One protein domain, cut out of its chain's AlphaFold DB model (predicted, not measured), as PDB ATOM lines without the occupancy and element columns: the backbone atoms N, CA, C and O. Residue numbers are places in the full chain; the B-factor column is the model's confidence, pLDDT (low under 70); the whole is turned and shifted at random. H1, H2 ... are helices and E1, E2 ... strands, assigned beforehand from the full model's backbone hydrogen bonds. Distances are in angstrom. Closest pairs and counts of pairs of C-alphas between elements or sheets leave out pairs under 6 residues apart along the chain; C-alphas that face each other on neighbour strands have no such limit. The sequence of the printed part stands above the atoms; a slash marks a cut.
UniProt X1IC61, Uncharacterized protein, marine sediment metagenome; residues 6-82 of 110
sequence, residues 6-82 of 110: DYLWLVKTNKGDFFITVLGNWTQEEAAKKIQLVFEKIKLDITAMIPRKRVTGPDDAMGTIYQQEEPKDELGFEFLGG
ATOM      1  N   ASP A   6      22.673 -34.401  47.072       83.56
ATOM      2  CA  ASP A   6      22.866 -34.179  45.651       83.56
ATOM      3  C   ASP A   6      21.859 -34.989  44.828       83.56
ATOM      4  O   ASP A   6      21.695 -36.199  44.989       83.56
ATOM      5  N   TYR A   7      21.166 -34.303  43.926       85.88
ATOM      6  CA  TYR A   7      20.239 -34.904  42.979       85.88
ATOM      7  C   TYR A   7      20.685 -34.577  41.562       85.88
ATOM      8  O   TYR A   7      20.852 -33.411  41.224       85.88
ATOM      9  N   LEU A   8      20.820 -35.588  40.707       87.12
ATOM     10  CA  LEU A   8      21.115 -35.392  39.292       87.12
ATOM     11  C   LEU A   8      19.880 -35.688  38.447       87.12
ATOM     12  O   LEU A   8      19.229 -36.723  38.612       87.12
ATOM     13  N   TRP A   9      19.589 -34.809  37.498       89.38
ATOM     14  CA  TRP A   9      18.467 -34.948  36.582       89.38
ATOM     15  C   TRP A   9      18.921 -34.779  35.141       89.38
ATOM     16  O   TRP A   9      19.619 -33.829  34.805       89.38
ATOM     17  N   LEU A  10      18.484 -35.688  34.273       88.94
ATOM     18  CA  LEU A  10      18.503 -35.469  32.835       88.94
ATOM     19  C   LEU A  10      17.211 -34.745  32.456       88.94
ATOM     20  O   LEU A  10      16.127 -35.335  32.491       88.94
ATOM     21  N   VAL A  11      17.339 -33.471  32.114       89.81
ATOM     22  CA  VAL A  11      16.248 -32.619  31.651       89.81
ATOM     23  C   VAL A  11      16.285 -32.590  30.132       89.81
ATOM     24  O   VAL A  11      17.220 -32.067  29.527       89.81
ATOM     25  N   LYS A  12      15.272 -33.183  29.511       89.00
ATOM     26  CA  LYS A  12      15.065 -33.118  28.067       89.00
ATOM     27  C   LYS A  12      14.225 -31.893  27.755       89.00
ATOM     28  O   LYS A  12      13.225 -31.639  28.429       89.00
ATOM     29  N   THR A  13      14.624 -31.153  26.734       87.81
ATOM     30  CA  THR A  13      13.920 -29.956  26.268       87.81
ATOM     31  C   THR A  13      13.724 -30.013  24.763       87.81
ATOM     32  O   THR A  13      14.336 -30.827  24.070       87.81
ATOM     33  N   ASN A  14      12.905 -29.111  24.231       83.88
ATOM     34  CA  ASN A  14      12.752 -28.935  22.785       83.88
ATOM     35  C   ASN A  14      14.038 -28.471  22.067       83.88
ATOM     36  O   ASN A  14      14.100 -28.547  20.842       83.88
ATOM     37  N   LYS A  15      15.064 -28.015  22.801       82.44
ATOM     38  CA  LYS A  15      16.341 -27.534  22.239       82.44
ATOM     39  C   LYS A  15      17.549 -28.408  22.572       82.44
ATOM     40  O   LYS A  15      18.661 -28.094  22.153       82.44
ATOM     41  N   GLY A  16      17.352 -29.490  23.317       84.12
ATOM     42  CA  GLY A  16      18.419 -30.413  23.686       84.12
ATOM     43  C   GLY A  16      18.247 -31.010  25.074       84.12
ATOM     44  O   GLY A  16      17.324 -30.680  25.819       84.12
ATOM     45  N   ASP A  17      19.174 -31.895  25.408       86.56
ATOM     46  CA  ASP A  17      19.212 -32.599  26.679       86.56
ATOM     47  C   ASP A  17      20.294 -31.997  27.585       86.56
ATOM     48  O   ASP A  17      21.425 -31.770  27.140       86.56
ATOM     49  N   PHE A  18      19.957 -31.772  28.856       85.31
ATOM     50  CA  PHE A  18      20.828 -31.142  29.848       85.31
ATOM     51  C   PHE A  18      20.873 -31.954  31.136       85.31
ATOM     52  O   PHE A  18      19.841 -32.370  31.659       85.31
ATOM     53  N   PHE A  19      22.071 -32.140  31.676       86.56
ATOM     54  CA  PHE A  19      22.245 -32.680  33.019       86.56
ATOM     55  C   PHE A  19      22.240 -31.538  34.029       86.56
ATOM     56  O   PHE A  19      23.082 -30.645  33.947       86.56
ATOM     57  N   ILE A  20      21.285 -31.571  34.956       87.81
ATOM     58  CA  ILE A  20      21.100 -30.564  35.998       87.81
ATOM     59  C   ILE A  20      21.324 -31.209  37.357       87.81
ATOM     60  O   ILE A  20      20.651 -32.180  37.714       87.81
ATOM     61  N   THR A  21      22.259 -30.649  38.110       87.50
ATOM     62  CA  THR A  21      22.547 -31.054  39.485       87.50
ATOM     63  C   THR A  21      21.801 -30.135  40.440       87.50
ATOM     64  O   THR A  21      21.795 -28.925  40.244       87.50
ATOM     65  N   VAL A  22      21.183 -30.683  41.480       87.62
ATOM     66  CA  VAL A  22      20.550 -29.929  42.565       87.62
ATOM     67  C   VAL A  22      21.229 -30.305  43.874       87.62
ATOM     68  O   VAL A  22      21.220 -31.474  44.252       87.62
ATOM     69  N   LEU A  23      21.818 -29.320  44.542       86.44
ATOM     70  CA  LEU A  23      22.540 -29.450  45.802       86.44
ATOM     71  C   LEU A  23      21.767 -28.727  46.905       86.44
ATOM     72  O   LEU A  23      21.561 -27.516  46.838       86.44
ATOM     73  N   GLY A  24      21.324 -29.447  47.926       84.38
ATOM     74  CA  GLY A  24      20.621 -28.818  49.040       84.38
ATOM     75  C   GLY A  24      19.957 -29.813  49.972       84.38
ATOM     76  O   GLY A  24      19.845 -31.002  49.682       84.38
ATOM     77  N   ASN A  25      19.458 -29.314  51.095       84.38
ATOM     78  CA  ASN A  25      18.725 -30.104  52.083       84.38
ATOM     79  C   ASN A  25      17.240 -30.245  51.710       84.38
ATOM     80  O   ASN A  25      16.363 -30.158  52.565       84.38
ATOM     81  N   TRP A  26      16.956 -30.466  50.427       85.31
ATOM     82  CA  TRP A  26      15.603 -30.644  49.905       85.31
ATOM     83  C   TRP A  26      15.257 -32.117  49.709       85.31
ATOM     84  O   TRP A  26      16.117 -33.000  49.666       85.31
ATOM     85  N   THR A  27      13.968 -32.397  49.585       87.12
ATOM     86  CA  THR A  27      13.464 -33.672  49.074       87.12
ATOM     87  C   THR A  27      13.618 -33.754  47.551       87.12
ATOM     88  O   THR A  27      13.796 -32.749  46.862       87.12
ATOM     89  N   GLN A  28      13.515 -34.963  46.993       83.81
ATOM     90  CA  GLN A  28      13.591 -35.162  45.541       83.81
ATOM     91  C   GLN A  28      12.471 -34.417  44.788       83.81
ATOM     92  O   GLN A  28      12.698 -33.921  43.685       83.81
ATOM     93  N   GLU A  29      11.274 -34.319  45.376       87.75
ATOM     94  CA  GLU A  29      10.142 -33.580  44.799       87.75
ATOM     95  C   GLU A  29      10.388 -32.070  44.794       87.75
ATOM     96  O   GLU A  29      10.117 -31.394  43.801       87.75
ATOM     97  N   GLU A  30      10.939 -31.533  45.882       88.19
ATOM     98  CA  GLU A  30      11.337 -30.128  45.949       88.19
ATOM     99  C   GLU A  30      12.441 -29.822  44.938       88.19
ATOM    100  O   GLU A  30      12.314 -28.863  44.180       88.19
ATOM    101  N   ALA A  31      13.470 -30.669  44.846       87.25
ATOM    102  CA  ALA A  31      14.524 -30.529  43.845       87.25
ATOM    103  C   ALA A  31      13.955 -30.497  42.413       87.25
ATOM    104  O   ALA A  31      14.344 -29.648  41.611       87.25
ATOM    105  N   ALA A  32      12.979 -31.358  42.104       88.38
ATOM    106  CA  ALA A  32      12.304 -31.353  40.808       88.38
ATOM    107  C   ALA A  32      11.548 -30.037  40.546       88.38
ATOM    108  O   ALA A  32      11.672 -29.460  39.465       88.38
ATOM    109  N   LYS A  33      10.816 -29.513  41.539       90.62
ATOM    110  CA  LYS A  33      10.125 -28.215  41.421       90.62
ATOM    111  C   LYS A  33      11.102 -27.066  41.172       90.62
ATOM    112  O   LYS A  33      10.815 -26.185  40.369       90.62
ATOM    113  N   LYS A  34      12.271 -27.081  41.818       89.06
ATOM    114  CA  LYS A  34      13.314 -26.064  41.606       89.06
ATOM    115  C   LYS A  34      13.835 -26.081  40.168       89.06
ATOM    116  O   LYS A  34      13.970 -25.018  39.568       89.06
ATOM    117  N   ILE A  35      14.040 -27.265  39.587       88.69
ATOM    118  CA  ILE A  35      14.397 -27.403  38.167       88.69
ATOM    119  C   ILE A  35      13.306 -26.801  37.274       88.69
ATOM    120  O   ILE A  35      13.621 -26.016  36.385       88.69
ATOM    121  N   GLN A  36      12.032 -27.115  37.526       89.44
ATOM    122  CA  GLN A  36      10.925 -26.556  36.741       89.44
ATOM    123  C   GLN A  36      10.901 -25.024  36.789       89.44
ATOM    124  O   GLN A  36      10.854 -24.390  35.738       89.44
ATOM    125  N   LEU A  37      11.034 -24.435  37.982       88.38
ATOM    126  CA  LEU A  37      11.072 -22.978  38.165       88.38
ATOM    127  C   LEU A  37      12.221 -22.318  37.389       88.38
ATOM    128  O   LEU A  37      12.041 -21.267  36.773       88.38
ATOM    129  N   VAL A  38      13.409 -22.929  37.402       86.19
ATOM    130  CA  VAL A  38      14.561 -22.425  36.640       86.19
ATOM    131  C   VAL A  38      14.277 -22.449  35.145       86.19
ATOM    132  O   VAL A  38      14.493 -21.445  34.466       86.19
ATOM    133  N   PHE A  39      13.788 -23.579  34.634       86.25
ATOM    134  CA  PHE A  39      13.543 -23.766  33.205       86.25
ATOM    135  C   PHE A  39      12.410 -22.870  32.691       86.25
ATOM    136  O   PHE A  39      12.516 -22.308  31.601       86.25
ATOM    137  N   GLU A  40      11.390 -22.626  33.513       85.94
ATOM    138  CA  GLU A  40      10.352 -21.630  33.247       85.94
ATOM    139  C   GLU A  40      10.942 -20.210  33.156       85.94
ATOM    140  O   GLU A  40      10.680 -19.482  32.195       85.94
ATOM    141  N   LYS A  41      11.830 -19.832  34.090       83.31
ATOM    142  CA  LYS A  41      12.479 -18.506  34.118       83.31
ATOM    143  C   LYS A  41      13.369 -18.250  32.896       83.31
ATOM    144  O   LYS A  41      13.365 -17.145  32.339       83.31
ATOM    145  N   ILE A  42      14.113 -19.260  32.445       80.25
ATOM    146  CA  ILE A  42      14.925 -19.169  31.217       80.25
ATOM    147  C   ILE A  42      14.097 -19.374  29.938       80.25
ATOM    148  O   ILE A  42      14.632 -19.191  28.844       80.25
ATOM    149  N   LYS A  43      12.788 -19.648  30.064       83.12
ATOM    150  CA  LYS A  43      11.844 -19.905  28.963       83.12
ATOM    151  C   LYS A  43      12.275 -21.081  28.083       83.12
ATOM    152  O   LYS A  43      12.330 -20.965  26.857       83.12
ATOM    153  N   LEU A  44      12.617 -22.196  28.723       82.94
ATOM    154  CA  LEU A  44      13.011 -23.431  28.059       82.94
ATOM    155  C   LEU A  44      12.037 -24.553  28.426       82.94
ATOM    156  O   LEU A  44      11.987 -24.993  29.573       82.94
ATOM    157  N   ASP A  45      11.266 -25.018  27.442       85.44
ATOM    158  CA  ASP A  45      10.231 -26.025  27.665       85.44
ATOM    159  C   ASP A  45      10.835 -27.395  27.971       85.44
ATOM    160  O   ASP A  45      11.530 -28.001  27.146       85.44
ATOM    161  N   ILE A  46      10.521 -27.901  29.160       89.94
ATOM    162  CA  ILE A  46      10.862 -29.255  29.580       89.94
ATOM    163  C   ILE A  46       9.898 -30.240  28.917       89.94
ATOM    164  O   ILE A  46       8.688 -30.173  29.113       89.94
ATOM    165  N   THR A  47      10.444 -31.210  28.188       89.50
ATOM    166  CA  THR A  47       9.682 -32.321  27.600       89.50
ATOM    167  C   THR A  47       9.731 -33.574  28.468       89.50
ATOM    168  O   THR A  47       8.774 -34.344  28.492       89.50
ATOM    169  N   ALA A  48      10.825 -33.785  29.206       88.56
ATOM    170  CA  ALA A  48      10.929 -34.852  30.195       88.56
ATOM    171  C   ALA A  48      11.965 -34.523  31.274       88.56
ATOM    172  O   ALA A  48      12.984 -33.887  31.010       88.56
ATOM    173  N   MET A  49      11.737 -35.031  32.482       90.69
ATOM    174  CA  MET A  49      12.682 -34.976  33.595       90.69
ATOM    175  C   MET A  49      12.930 -36.388  34.103       90.69
ATOM    176  O   MET A  49      12.009 -37.054  34.572       90.69
ATOM    177  N   ILE A  50      14.173 -36.850  33.998       88.88
ATOM    178  CA  ILE A  50      14.551 -38.212  34.366       88.88
ATOM    179  C   ILE A  50      15.572 -38.133  35.505       88.88
ATOM    180  O   ILE A  50      16.688 -37.663  35.268       88.88
ATOM    181  N   PRO A  51      15.243 -38.596  36.724       86.62
ATOM    182  CA  PRO A  51      16.216 -38.651  37.807       86.62
ATOM    183  C   PRO A  51      17.312 -39.662  37.451       86.62
ATOM    184  O   PRO A  51      17.043 -40.771  36.978       86.62
ATOM    185  N   ARG A  52      18.570 -39.278  37.653       83.94
ATOM    186  CA  ARG A  52      19.744 -40.107  37.372       83.94
ATOM    187  C   ARG A  52      20.497 -40.354  38.667       83.94
ATOM    188  O   ARG A  52      20.605 -39.484  39.522       83.94
ATOM    189  N   LYS A  53      21.052 -41.559  38.798       70.12
ATOM    190  CA  LYS A  53      22.077 -41.806  39.814       70.12
ATOM    191  C   LYS A  53      23.345 -41.056  39.406       70.12
ATOM    192  O   LYS A  53      23.622 -40.938  38.210       70.12
ATOM    193  N   ARG A  54      24.096 -40.566  40.392       63.47
ATOM    194  CA  ARG A  54      25.380 -39.868  40.242       63.47
ATOM    195  C   ARG A  54      26.452 -40.828  39.700       63.47
ATOM    196  O   ARG A  54      27.298 -41.312  40.436       63.47
ATOM    197  N   VAL A  55      26.343 -41.211  38.429       50.84
ATOM    198  CA  VAL A  55      27.332 -42.055  37.721       50.84
ATOM    199  C   VAL A  55      28.156 -41.228  36.729       50.84
ATOM    200  O   VAL A  55      29.090 -41.734  36.125       50.84
ATOM    201  N   THR A  56      27.786 -39.962  36.548       52.91
ATOM    202  CA  THR A  56      28.433 -38.983  35.669       52.91
ATOM    203  C   THR A  56      29.246 -38.017  36.525       52.91
ATOM    204  O   THR A  56      28.854 -37.711  37.658       52.91
ATOM    205  N   GLY A  57      30.425 -37.634  36.037       52.19
ATOM    206  CA  GLY A  57      31.366 -36.806  36.786       52.19
ATOM    207  C   GLY A  57      30.834 -35.380  36.978       52.19
ATOM    208  O   GLY A  57      29.896 -34.976  36.293       52.19
ATOM    209  N   PRO A  58      31.420 -34.587  37.891       49.72
ATOM    210  CA  PRO A  58      31.060 -33.176  38.061       49.72
ATOM    211  C   PRO A  58      31.184 -32.357  36.760       49.72
ATOM    212  O   PRO A  58      30.455 -31.385  36.595       49.72
ATOM    213  N   ASP A  59      32.026 -32.790  35.817       51.41
ATOM    214  CA  ASP A  59      32.205 -32.178  34.494       51.41
ATOM    215  C   ASP A  59      31.059 -32.447  33.495       51.41
ATOM    216  O   ASP A  59      30.961 -31.768  32.472       51.41
ATOM    217  N   ASP A  60      30.172 -33.410  33.769       58.38
ATOM    218  CA  ASP A  60      29.015 -33.713  32.909       58.38
ATOM    219  C   ASP A  60      27.799 -32.821  33.217       58.38
ATOM    220  O   ASP A  60      26.859 -32.740  32.418       58.38
ATOM    221  N   ALA A  61      27.791 -32.161  34.381       60.34
ATOM    222  CA  ALA A  61      26.704 -31.287  34.795       60.34
ATOM    223  C   ALA A  61      26.717 -29.995  33.964       60.34
ATOM    224  O   ALA A  61      27.628 -29.174  34.042       60.34
ATOM    225  N   MET A  62      25.668 -29.798  33.167       75.69
ATOM    226  CA  MET A  62      25.492 -28.617  32.316       75.69
ATOM    227  C   MET A  62      24.761 -27.478  33.038       75.69
ATOM    228  O   MET A  62      24.596 -26.401  32.467       75.69
ATOM    229  N   GLY A  63      24.329 -27.702  34.278       82.31
ATOM    230  CA  GLY A  63      23.836 -26.671  35.179       82.31
ATOM    231  C   GLY A  63      23.732 -27.178  36.614       82.31
ATOM    232  O   GLY A  63      23.511 -28.370  36.842       82.31
ATOM    233  N   THR A  64      23.869 -26.270  37.576       84.44
ATOM    234  CA  THR A  64      23.818 -26.589  39.006       84.44
ATOM    235  C   THR A  64      22.870 -25.639  39.719       84.44
ATOM    236  O   THR A  64      23.020 -24.428  39.628       84.44
ATOM    237  N   ILE A  65      21.905 -26.188  40.446       87.06
ATOM    238  CA  ILE A  65      21.049 -25.480  41.392       87.06
ATOM    239  C   ILE A  65      21.603 -25.761  42.782       87.06
ATOM    240  O   ILE A  65      21.721 -26.928  43.141       87.06
ATOM    241  N   TYR A  66      21.919 -24.745  43.575       84.69
ATOM    242  CA  TYR A  66      22.312 -24.958  44.968       84.69
ATOM    243  C   TYR A  66      21.541 -24.077  45.933       84.69
ATOM    244  O   TYR A  66      21.155 -22.950  45.621       84.69
ATOM    245  N   GLN A  67      21.290 -24.628  47.114       81.56
ATOM    246  CA  GLN A  67      20.665 -23.916  48.217       81.56
ATOM    247  C   GLN A  67      21.602 -22.830  48.750       81.56
ATOM    248  O   GLN A  67      22.765 -23.107  49.032       81.56
ATOM    249  N   GLN A  68      21.084 -21.614  48.920       76.38
ATOM    250  CA  GLN A  68      21.784 -20.573  49.673       76.38
ATOM    251  C   GLN A  68      21.589 -20.832  51.176       76.38
ATOM    252  O   GLN A  68      20.462 -21.072  51.613       76.38
ATOM    253  N   GLU A  69      22.668 -20.787  51.964       63.03
ATOM    254  CA  GLU A  69      22.586 -20.879  53.434       63.03
ATOM    255  C   GLU A  69      21.885 -19.653  54.040       63.03
ATOM    256  O   GLU A  69      21.076 -19.796  54.955       63.03
ATOM    257  N   GLU A  70      22.113 -18.470  53.463       63.16
ATOM    258  CA  GLU A  70      21.390 -17.233  53.761       63.16
ATOM    259  C   GLU A  70      20.653 -16.774  52.493       63.16
ATOM    260  O   GLU A  70      21.300 -16.320  51.545       63.16
ATOM    261  N   PRO A  71      19.317 -16.927  52.414       57.53
ATOM    262  CA  PRO A  71      18.565 -16.578  51.216       57.53
ATOM    263  C   PRO A  71      18.645 -15.065  50.975       57.53
ATOM    264  O   PRO A  71      18.052 -14.279  51.712       57.53
ATOM    265  N   LYS A  72      19.378 -14.656  49.934       57.09
ATOM    266  CA  LYS A  72      19.451 -13.249  49.493       57.09
ATOM    267  C   LYS A  72      18.202 -12.828  48.712       57.09
ATOM    268  O   LYS A  72      17.892 -11.644  48.643       57.09
ATOM    269  N   ASP A  73      17.472 -13.806  48.179       59.66
ATOM    270  CA  ASP A  73      16.262 -13.641  47.377       59.66
ATOM    271  C   ASP A  73      15.150 -14.588  47.859       59.66
ATOM    272  O   ASP A  73      15.422 -15.655  48.417       59.66
ATOM    273  N   GLU A  74      13.889 -14.258  47.554       61.19
ATOM    274  CA  GLU A  74      12.696 -15.058  47.910       61.19
ATOM    275  C   GLU A  74      12.745 -16.513  47.400       61.19
ATOM    276  O   GLU A  74      12.039 -17.389  47.900       61.19
ATOM    277  N   LEU A  75      13.588 -16.793  46.402       68.00
ATOM    278  CA  LEU A  75      13.769 -18.126  45.833       68.00
ATOM    279  C   LEU A  75      14.564 -19.061  46.762       68.00
ATOM    280  O   LEU A  75      14.276 -20.265  46.787       68.00
ATOM    281  N   GLY A  76      15.529 -18.528  47.521       73.94
ATOM    282  CA  GLY A  76      16.398 -19.277  48.440       73.94
ATOM    283  C   GLY A  76      17.359 -20.279  47.782       73.94
ATOM    284  O   GLY A  76      17.811 -21.223  48.433       73.94
ATOM    285  N   PHE A  77      17.634 -20.129  46.484       79.81
ATOM    286  CA  PHE A  77      18.594 -20.945  45.738       79.81
ATOM    287  C   PHE A  77      19.203 -20.159  44.580       79.81
ATOM    288  O   PHE A  77      18.561 -19.266  44.024       79.81
ATOM    289  N   GLU A  78      20.405 -20.552  44.172       80.56
ATOM    290  CA  GLU A  78      21.073 -20.043  42.976       80.56
ATOM    291  C   GLU A  78      21.113 -21.110  41.885       80.56
ATOM    292  O   GLU A  78      21.115 -22.312  42.158       80.56
ATOM    293  N   PHE A  79      21.112 -20.659  40.632       83.38
ATOM    294  CA  PHE A  79      21.256 -21.510  39.461       83.38
ATOM    295  C   PHE A  79      22.452 -21.045  38.643       83.38
ATOM    296  O   PHE A  79      22.448 -19.937  38.119       83.38
ATOM    297  N   LEU A  80      23.434 -21.925  38.488       80.50
ATOM    298  CA  LEU A  80      24.563 -21.747  37.592       80.50
ATOM    299  C   LEU A  80      24.304 -22.538  36.318       80.50
ATOM    300  O   LEU A  80      24.441 -23.763  36.289       80.50
ATOM    301  N   GLY A  81      23.923 -21.833  35.258       78.94
ATOM    302  CA  GLY A  81      23.807 -22.414  33.926       78.94
ATOM    303  C   GLY A  81      25.177 -22.556  33.261       78.94
ATOM    304  O   GLY A  81      25.956 -21.606  33.185       78.94
ATOM    305  N   GLY A  82      25.477 -23.740  32.729       74.19
ATOM    306  CA  GLY A  82      26.636 -23.938  31.868       74.19
ATOM    307  C   GLY A  82      26.469 -23.216  30.528       74.19
ATOM    308  O   GLY A  82      25.352 -22.975  30.064       74.19
TER     309      GLY A  82
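Overview. This is residues 6 to 82 of the 110 residues of an uncharacterized protein of marine sediment metagenome (UniProt X1IC61). Picture one twisted sheet of five strands that curls round a single helix, H1, which packs on one face of the sheet while the other face has no named helix. The two links on either side of E4, residues 53 to 62 and residues 68 to 76, run as loops beyond the strands. The printed part has 77 residues, with one named helix and five named strands along the chain in the order E1, E2, H1, E3, E4, E5. The sheet is mixed, in the order E3, E1, E2, E4, E5, and the class is mixed, helices and strands. The whole is compact, with a radius of gyration of the C-alphas of 11.7 A, and rounded, with spans of 32 by 28 by 22 A.

Along the chain. Find C-alpha 6 at (22.866, -34.179, 45.651); from there E1 runs through residues 6 to 13, 21.8 A from first to last C-alpha. Next comes E2, residues 16 to 24, the longest strand at 25.5 A. H1, residues 28 to 41, begins at C-alpha 28 at (13.591, -35.162, 45.541) and is 20.2 A long. Then read E3 at residues 46 to 52, 16.0 A, and E4 at residues 63 to 67, 13.7 A. E5, residues 77 to 81, is 13.0 A long and ends at C-alpha 81 at (23.807, -22.414, 33.926).

Arrangement. Begin with E1 and E2, an antiparallel hairpin, where N 9 and O 20 are 2.8 A apart, within hydrogen-bond range. On the other side of E1 is the edge strand E3, antiparallel to it, with N 10 and O 50 at 2.8 A. E2 and E4 are parallel at 20 degrees, with N 65 and O 21 at 2.7 A. E4 and the edge strand E5 form an antiparallel hairpin, with N 64 and O 80 at 2.9 A. H1 is on the sheet, which curls round it; the closest C-alphas of H1 and E2 are those of Ala 31 and Val 22, 6.2 A apart, and those of H1 and E5 are Val 38 and Phe 79, at 7.3 A. In H1 every O i to N i+4 pair is within hydrogen-bond range. E2, H1 and E3 make a split strand-helix-strand unit, two strands running the same way with E1 between them in the sheet, and its crossover is right-handed. With H1 on one face, sheet and helix make two layers. E3 and E5 are apart.

Size, cuts and confidence. Look to Asn 14 and Glu 70 for the two C-alphas farthest apart, 34.2 A. The printed part has no cut, and no link is long; E3 to E4, with 10 residues between them, is short. The mean pLDDT of the printed part is 79.7, and it is under 70 at residues 54 to 61 and residues 69 to 75.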